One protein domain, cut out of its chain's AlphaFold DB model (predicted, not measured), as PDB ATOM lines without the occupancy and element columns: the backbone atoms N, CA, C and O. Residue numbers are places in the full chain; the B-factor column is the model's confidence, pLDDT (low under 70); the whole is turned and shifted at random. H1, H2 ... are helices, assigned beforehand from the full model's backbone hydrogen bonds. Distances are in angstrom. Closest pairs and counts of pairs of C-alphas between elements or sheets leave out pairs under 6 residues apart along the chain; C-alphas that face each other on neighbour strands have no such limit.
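Overview. This is residues 319 to 365 of the 595 residues of an uncharacterized protein of Paramuricea clavata (UniProt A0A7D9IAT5). With little regular structure, the domain is a small body of loops, in which residues 319 to 343 fold back on themselves beside the short helix H1, and a tail, residues 357 to 365, that sticks out and holds H2. The printed part has 47 residues with two named helices, H1 then H2, and no named strand; the class is all helix, with 11 residues in named elements. It is only just compact, close to loose, with a radius of gyration of the C-alphas of 11.1 A, and elongated, spanning 33 by 20 by 17 A.

Along the chain. H1, residues 344 to 350, runs 9.8 A from C-alpha 344 at (363.786, 200.671, 311.398). H2, residues 360 to 363, runs 5.4 A to C-alpha 363 at (370.356, 217.967, 317.797).

Arrangement. H1 and H2 are apart, joined by a short link of 9 residues. Residues 328 to 329 pair antiparallel with residues 338 to 339. Each O i to N i+4 pair in H1 is within hydrogen-bond range; H2 is too short for such a pair.

Size, cuts and confidence. The C-alphas farthest apart, of Glu 325 and Asn 365, are 33.8 A apart. The printed part has no cut. Residues 355 to 365 have pLDDT under 70.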
ATOM      1  N   LYS A 319     360.899 214.107 308.897       72.44
ATOM      2  CA  LYS A 319     360.346 212.842 309.418       72.44
ATOM      3  C   LYS A 319     358.908 212.627 308.955       72.44
ATOM      4  O   LYS A 319     358.549 211.499 308.634       72.44
ATOM      5  N   ARG A 320     358.108 213.697 308.907       72.25
ATOM      6  CA  ARG A 320     356.685 213.671 308.525       72.25
ATOM      7  C   ARG A 320     356.450 213.712 307.014       72.25
ATOM      8  O   ARG A 320     355.365 213.344 306.577       72.25
ATOM      9  N   SER A 321     357.431 214.150 306.228       74.81
ATOM     10  CA  SER A 321     357.287 214.300 304.782       74.81
ATOM     11  C   SER A 321     357.033 212.951 304.110       74.81
ATOM     12  O   SER A 321     357.826 212.016 304.256       74.81
ATOM     13  N   VAL A 322     355.960 212.888 303.332       79.69
ATOM     14  CA  VAL A 322     355.616 211.767 302.458       79.69
ATOM     15  C   VAL A 322     355.588 212.248 301.008       79.69
ATOM     16  O   VAL A 322     355.326 213.420 300.743       79.69
ATOM     17  N   ASN A 323     355.899 211.364 300.065       80.31
ATOM     18  CA  ASN A 323     355.749 211.645 298.638       80.31
ATOM     19  C   ASN A 323     354.257 211.636 298.234       80.31
ATOM     20  O   ASN A 323     353.390 211.305 299.044       80.31
ATOM     21  N   GLY A 324     353.948 211.950 296.969       75.88
ATOM     22  CA  GLY A 324     352.569 211.953 296.449       75.88
ATOM     23  C   GLY A 324     351.822 210.612 296.554       75.88
ATOM     24  O   GLY A 324     350.607 210.579 296.405       75.88
ATOM     25  N   GLU A 325     352.527 209.519 296.862       80.19
ATOM     26  CA  GLU A 325     351.972 208.177 297.096       80.19
ATOM     27  C   GLU A 325     351.780 207.858 298.595       80.19
ATOM     28  O   GLU A 325     351.464 206.725 298.955       80.19
ATOM     29  N   GLY A 326     352.033 208.813 299.499       82.31
ATOM     30  CA  GLY A 326     351.946 208.606 300.949       82.31
ATOM     31  C   GLY A 326     353.104 207.798 301.555       82.31
ATOM     32  O   GLY A 326     353.002 207.332 302.689       82.31
ATOM     33  N   ARG A 327     354.215 207.615 300.828       86.19
ATOM     34  CA  ARG A 327     355.410 206.876 301.276       86.19
ATOM     35  C   ARG A 327     356.508 207.825 301.749       86.19
ATOM     36  O   ARG A 327     356.690 208.908 301.207       86.19
ATOM     37  N   TYR A 328     357.299 207.392 302.723       84.25
ATOM     38  CA  TYR A 328     358.404 208.160 303.300       84.25
ATOM     39  C   TYR A 328     359.666 208.044 302.432       84.25
ATOM     40  O   TYR A 328     360.223 206.943 302.344       84.25
ATOM     41  N   PRO A 329     360.150 209.124 301.794       86.00
ATOM     42  CA  PRO A 329     361.391 209.092 301.028       86.00
ATOM     43  C   PRO A 329     362.624 209.019 301.939       86.00
ATOM     44  O   PRO A 329     362.614 209.492 303.079       86.00
ATOM     45  N   CYS A 330     363.707 208.428 301.439       84.75
ATOM     46  CA  CYS A 330     365.026 208.513 302.063       84.75
ATOM     47  C   CYS A 330     365.446 209.984 302.223       84.75
ATOM     48  O   CYS A 330     365.254 210.782 301.307       84.75
ATOM     49  N   ARG A 331     366.024 210.346 303.374       78.25
ATOM     50  CA  ARG A 331     366.427 211.735 303.676       78.25
ATOM     51  C   ARG A 331     367.722 212.179 302.985       78.25
ATOM     52  O   ARG A 331     368.019 213.368 302.962       78.25
ATOM     53  N   TYR A 332     368.500 211.250 302.428       80.62
ATOM     54  CA  TYR A 332     369.765 211.564 301.761       80.62
ATOM     55  C   TYR A 332     369.538 212.183 300.373       80.62
ATOM     56  O   TYR A 332     368.828 211.606 299.540       80.62
ATOM     57  N   LYS A 333     370.163 213.340 300.100       77.38
ATOM     58  CA  LYS A 333     370.041 214.043 298.811       77.38
ATOM     59  C   LYS A 333     370.504 213.136 297.664       77.38
ATOM     60  O   LYS A 333     371.635 212.664 297.651       77.38
ATOM     61  N   GLY A 334     369.619 212.899 296.695       77.88
ATOM     62  CA  GLY A 334     369.884 212.041 295.532       77.88
ATOM     63  C   GLY A 334     369.461 210.574 295.691       77.88
ATOM     64  O   GLY A 334     369.549 209.814 294.729       77.88
ATOM     65  N   CYS A 335     368.953 210.156 296.856       84.81
ATOM     66  CA  CYS A 335     368.407 208.811 297.030       84.81
ATOM     67  C   CYS A 335     366.912 208.747 296.669       84.81
ATOM     68  O   CYS A 335     366.110 209.508 297.197       84.81
ATOM     69  N   GLN A 336     366.518 207.787 295.823       86.56
ATOM     70  CA  GLN A 336     365.119 207.607 295.395       86.56
ATOM     71  C   GLN A 336     364.346 206.530 296.178       86.56
ATOM     72  O   GLN A 336     363.189 206.250 295.868       86.56
ATOM     73  N   LYS A 337     364.953 205.884 297.185       86.75
ATOM     74  CA  LYS A 337     364.256 204.830 297.941       86.75
ATOM     75  C   LYS A 337     363.146 205.416 298.811       86.75
ATOM     76  O   LYS A 337     363.343 206.425 299.483       86.75
ATOM     77  N   THR A 338     362.008 204.726 298.855       89.25
ATOM     78  CA  THR A 338     360.838 205.104 299.659       89.25
ATOM     79  C   THR A 338     360.364 203.943 300.539       89.25
ATOM     80  O   THR A 338     360.571 202.765 300.232       89.25
ATOM     81  N   PHE A 339     359.721 204.269 301.660       87.44
ATOM     82  CA  PHE A 339     359.328 203.327 302.709       87.44
ATOM     83  C   PHE A 339     357.867 203.533 303.108       87.44
ATOM     84  O   PHE A 339     357.366 204.649 303.093       87.44
ATOM     85  N   ALA A 340     357.168 202.463 303.494       83.31
ATOM     86  CA  ALA A 340     355.777 202.568 303.950       83.31
ATOM     87  C   ALA A 340     355.648 203.248 305.328       83.31
ATOM     88  O   ALA A 340     354.646 203.893 305.610       83.31
ATOM     89  N   PHE A 341     356.671 203.129 306.183       80.44
ATOM     90  CA  PHE A 341     356.677 203.696 307.532       80.44
ATOM     91  C   PHE A 341     358.032 204.327 307.861       80.44
ATOM     92  O   PHE A 341     359.077 203.760 307.520       80.44
ATOM     93  N   ASP A 342     358.020 205.428 308.615       78.50
ATOM     94  CA  ASP A 342     359.216 206.023 309.223       78.50
ATOM     95  C   ASP A 342     359.717 205.186 310.420       78.50
ATOM     96  O   ASP A 342     359.506 205.507 311.591       78.50
ATOM     97  N   ARG A 343     360.304 204.020 310.132       80.25
ATOM     98  CA  ARG A 343     360.754 203.036 311.135       80.25
ATOM     99  C   ARG A 343     362.129 202.457 310.785       80.25
ATOM    100  O   ARG A 343     362.834 202.940 309.904       80.25
ATOM    101  N   LYS A 344     362.503 201.382 311.487       81.81
ATOM    102  CA  LYS A 344     363.786 200.671 311.398       81.81
ATOM    103  C   LYS A 344     364.308 200.482 309.966       81.81
ATOM    104  O   LYS A 344     365.482 200.727 309.744       81.81
ATOM    105  N   HIS A 345     363.462 200.105 309.005       82.69
ATOM    106  CA  HIS A 345     363.903 199.806 307.633       82.69
ATOM    107  C   HIS A 345     364.386 201.054 306.876       82.69
ATOM    108  O   HIS A 345     365.390 200.980 306.172       82.69
ATOM    109  N   ARG A 346     363.719 202.204 307.061       84.00
ATOM    110  CA  ARG A 346     364.170 203.491 306.508       84.00
ATOM    111  C   ARG A 346     365.510 203.888 307.123       84.00
ATOM    112  O   ARG A 346     366.459 204.141 306.396       84.00
ATOM    113  N   ARG A 347     365.611 203.824 308.455       82.00
ATOM    114  CA  ARG A 347     366.829 204.195 309.201       82.00
ATOM    115  C   ARG A 347     368.028 203.306 308.867       82.00
ATOM    116  O   ARG A 347     369.125 203.806 308.682       82.00
ATOM    117  N   GLN A 348     367.818 201.995 308.750       83.19
ATOM    118  CA  GLN A 348     368.867 201.052 308.349       83.19
ATOM    119  C   GLN A 348     369.363 201.310 306.929       83.19
ATOM    120  O   GLN A 348     370.549 201.151 306.668       83.19
ATOM    121  N   HIS A 349     368.474 201.707 306.015       85.88
ATOM    122  CA  HIS A 349     368.896 202.127 304.686       85.88
ATOM    123  C   HIS A 349     369.665 203.452 304.730       85.88
ATOM    124  O   HIS A 349     370.673 203.585 304.049       85.88
ATOM    125  N   GLU A 350     369.220 204.414 305.538       83.62
ATOM    126  CA  GLU A 350     369.881 205.715 305.673       83.62
ATOM    127  C   GLU A 350     371.296 205.605 306.257       83.62
ATOM    128  O   GLU A 350     372.182 206.331 305.822       83.62
ATOM    129  N   MET A 351     371.540 204.639 307.149       80.62
ATOM    130  CA  MET A 351     372.876 204.311 307.675       80.62
ATOM    131  C   MET A 351     373.862 203.790 306.616       80.62
ATOM    132  O   MET A 351     375.047 203.666 306.906       80.62
ATOM    133  N   GLN A 352     373.388 203.445 305.413       84.12
ATOM    134  CA  GLN A 352     374.238 203.020 304.293       84.12
ATOM    135  C   GLN A 352     374.745 204.207 303.464       84.12
ATOM    136  O   GLN A 352     375.608 204.016 302.609       84.12
ATOM    137  N   HIS A 353     374.204 205.409 303.683       82.50
ATOM    138  CA  HIS A 353     374.704 206.634 303.064       82.50
ATOM    139  C   HIS A 353     375.848 207.228 303.902       82.50
ATOM    140  O   HIS A 353     375.914 206.971 305.108       82.50
ATOM    141  N   PRO A 354     376.746 208.030 303.297       74.88
ATOM    142  CA  PRO A 354     377.691 208.856 304.048       74.88
ATOM    143  C   PRO A 354     376.953 209.662 305.119       74.88
ATOM    144  O   PRO A 354     375.810 210.074 304.891       74.88
ATOM    145  N   GLN A 355     377.580 209.859 306.286       58.84
ATOM    146  CA  GLN A 355     376.928 210.568 307.387       58.84
ATOM    147  C   GLN A 355     376.391 211.922 306.896       58.84
ATOM    148  O   GLN A 355     377.106 212.632 306.185       58.84
ATOM    149  N   PRO A 356     375.133 212.269 307.222       55.47
ATOM    150  CA  PRO A 356     374.599 213.579 306.885       55.47
ATOM    151  C   PRO A 356     375.459 214.671 307.533       55.47
ATOM    152  O   PRO A 356     375.970 214.475 308.632       55.47
ATOM    153  N   GLU A 357     375.568 215.830 306.879       51.91
ATOM    154  CA  GLU A 357     376.305 217.004 307.391       51.91
ATOM    155  C   GLU A 357     375.802 217.488 308.766       51.91
ATOM    156  O   GLU A 357     376.509 218.217 309.451       51.91
ATOM    157  N   VAL A 358     374.602 217.068 309.189       53.88
ATOM    158  CA  VAL A 358     374.025 217.363 310.506       53.88
ATOM    159  C   VAL A 358     373.663 216.051 311.200       53.88
ATOM    160  O   VAL A 358     372.778 215.314 310.748       53.88
ATOM    161  N   ASN A 359     374.344 215.743 312.302       56.97
ATOM    162  CA  ASN A 359     374.124 214.517 313.057       56.97
ATOM    163  C   ASN A 359     372.848 214.639 313.912       56.97
ATOM    164  O   ASN A 359     372.731 215.502 314.778       56.97
ATOM    165  N   GLU A 360     371.885 213.735 313.714       56.06
ATOM    166  CA  GLU A 360     370.625 213.688 314.476       56.06
ATOM    167  C   GLU A 360     370.862 213.533 316.000       56.06
ATOM    168  O   GLU A 360     370.007 213.904 316.804       56.06
ATOM    169  N   TYR A 361     372.042 213.036 316.400       53.31
ATOM    170  CA  TYR A 361     372.500 212.944 317.789       53.31
ATOM    171  C   TYR A 361     372.954 214.292 318.381       53.31
ATOM    172  O   TYR A 361     372.748 214.529 319.569       53.31
ATOM    173  N   GLU A 362     373.517 215.196 317.569       56.41
ATOM    174  CA  GLU A 362     373.933 216.540 318.009       56.41
ATOM    175  C   GLU A 362     372.722 217.433 318.304       56.41
ATOM    176  O   GLU A 362     372.744 218.226 319.241       56.41
ATOM    177  N   ILE A 363     371.618 217.241 317.575       61.75
ATOM    178  CA  ILE A 363     370.356 217.967 317.797       61.75
ATOM    179  C   ILE A 363     369.622 217.473 319.061       61.75
ATOM    180  O   ILE A 363     368.877 218.226 319.686       61.75
ATOM    181  N   ALA A 364     369.812 216.210 319.456       56.34
ATOM    182  CA  ALA A 364     369.054 215.583 320.541       56.34
ATOM    183  C   ALA A 364     369.426 216.083 321.952       56.34
ATOM    184  O   ALA A 364     368.639 215.878 322.875       56.34
ATOM    185  N   ASN A 365     370.586 216.733 322.112       58.28
ATOM    186  CA  ASN A 365     371.119 217.214 323.396       58.28
ATOM    187  C   ASN A 365     371.517 218.700 323.347       58.28
ATOM    188  O   ASN A 365     372.508 219.104 323.954       58.28
TER     189      ASN A 365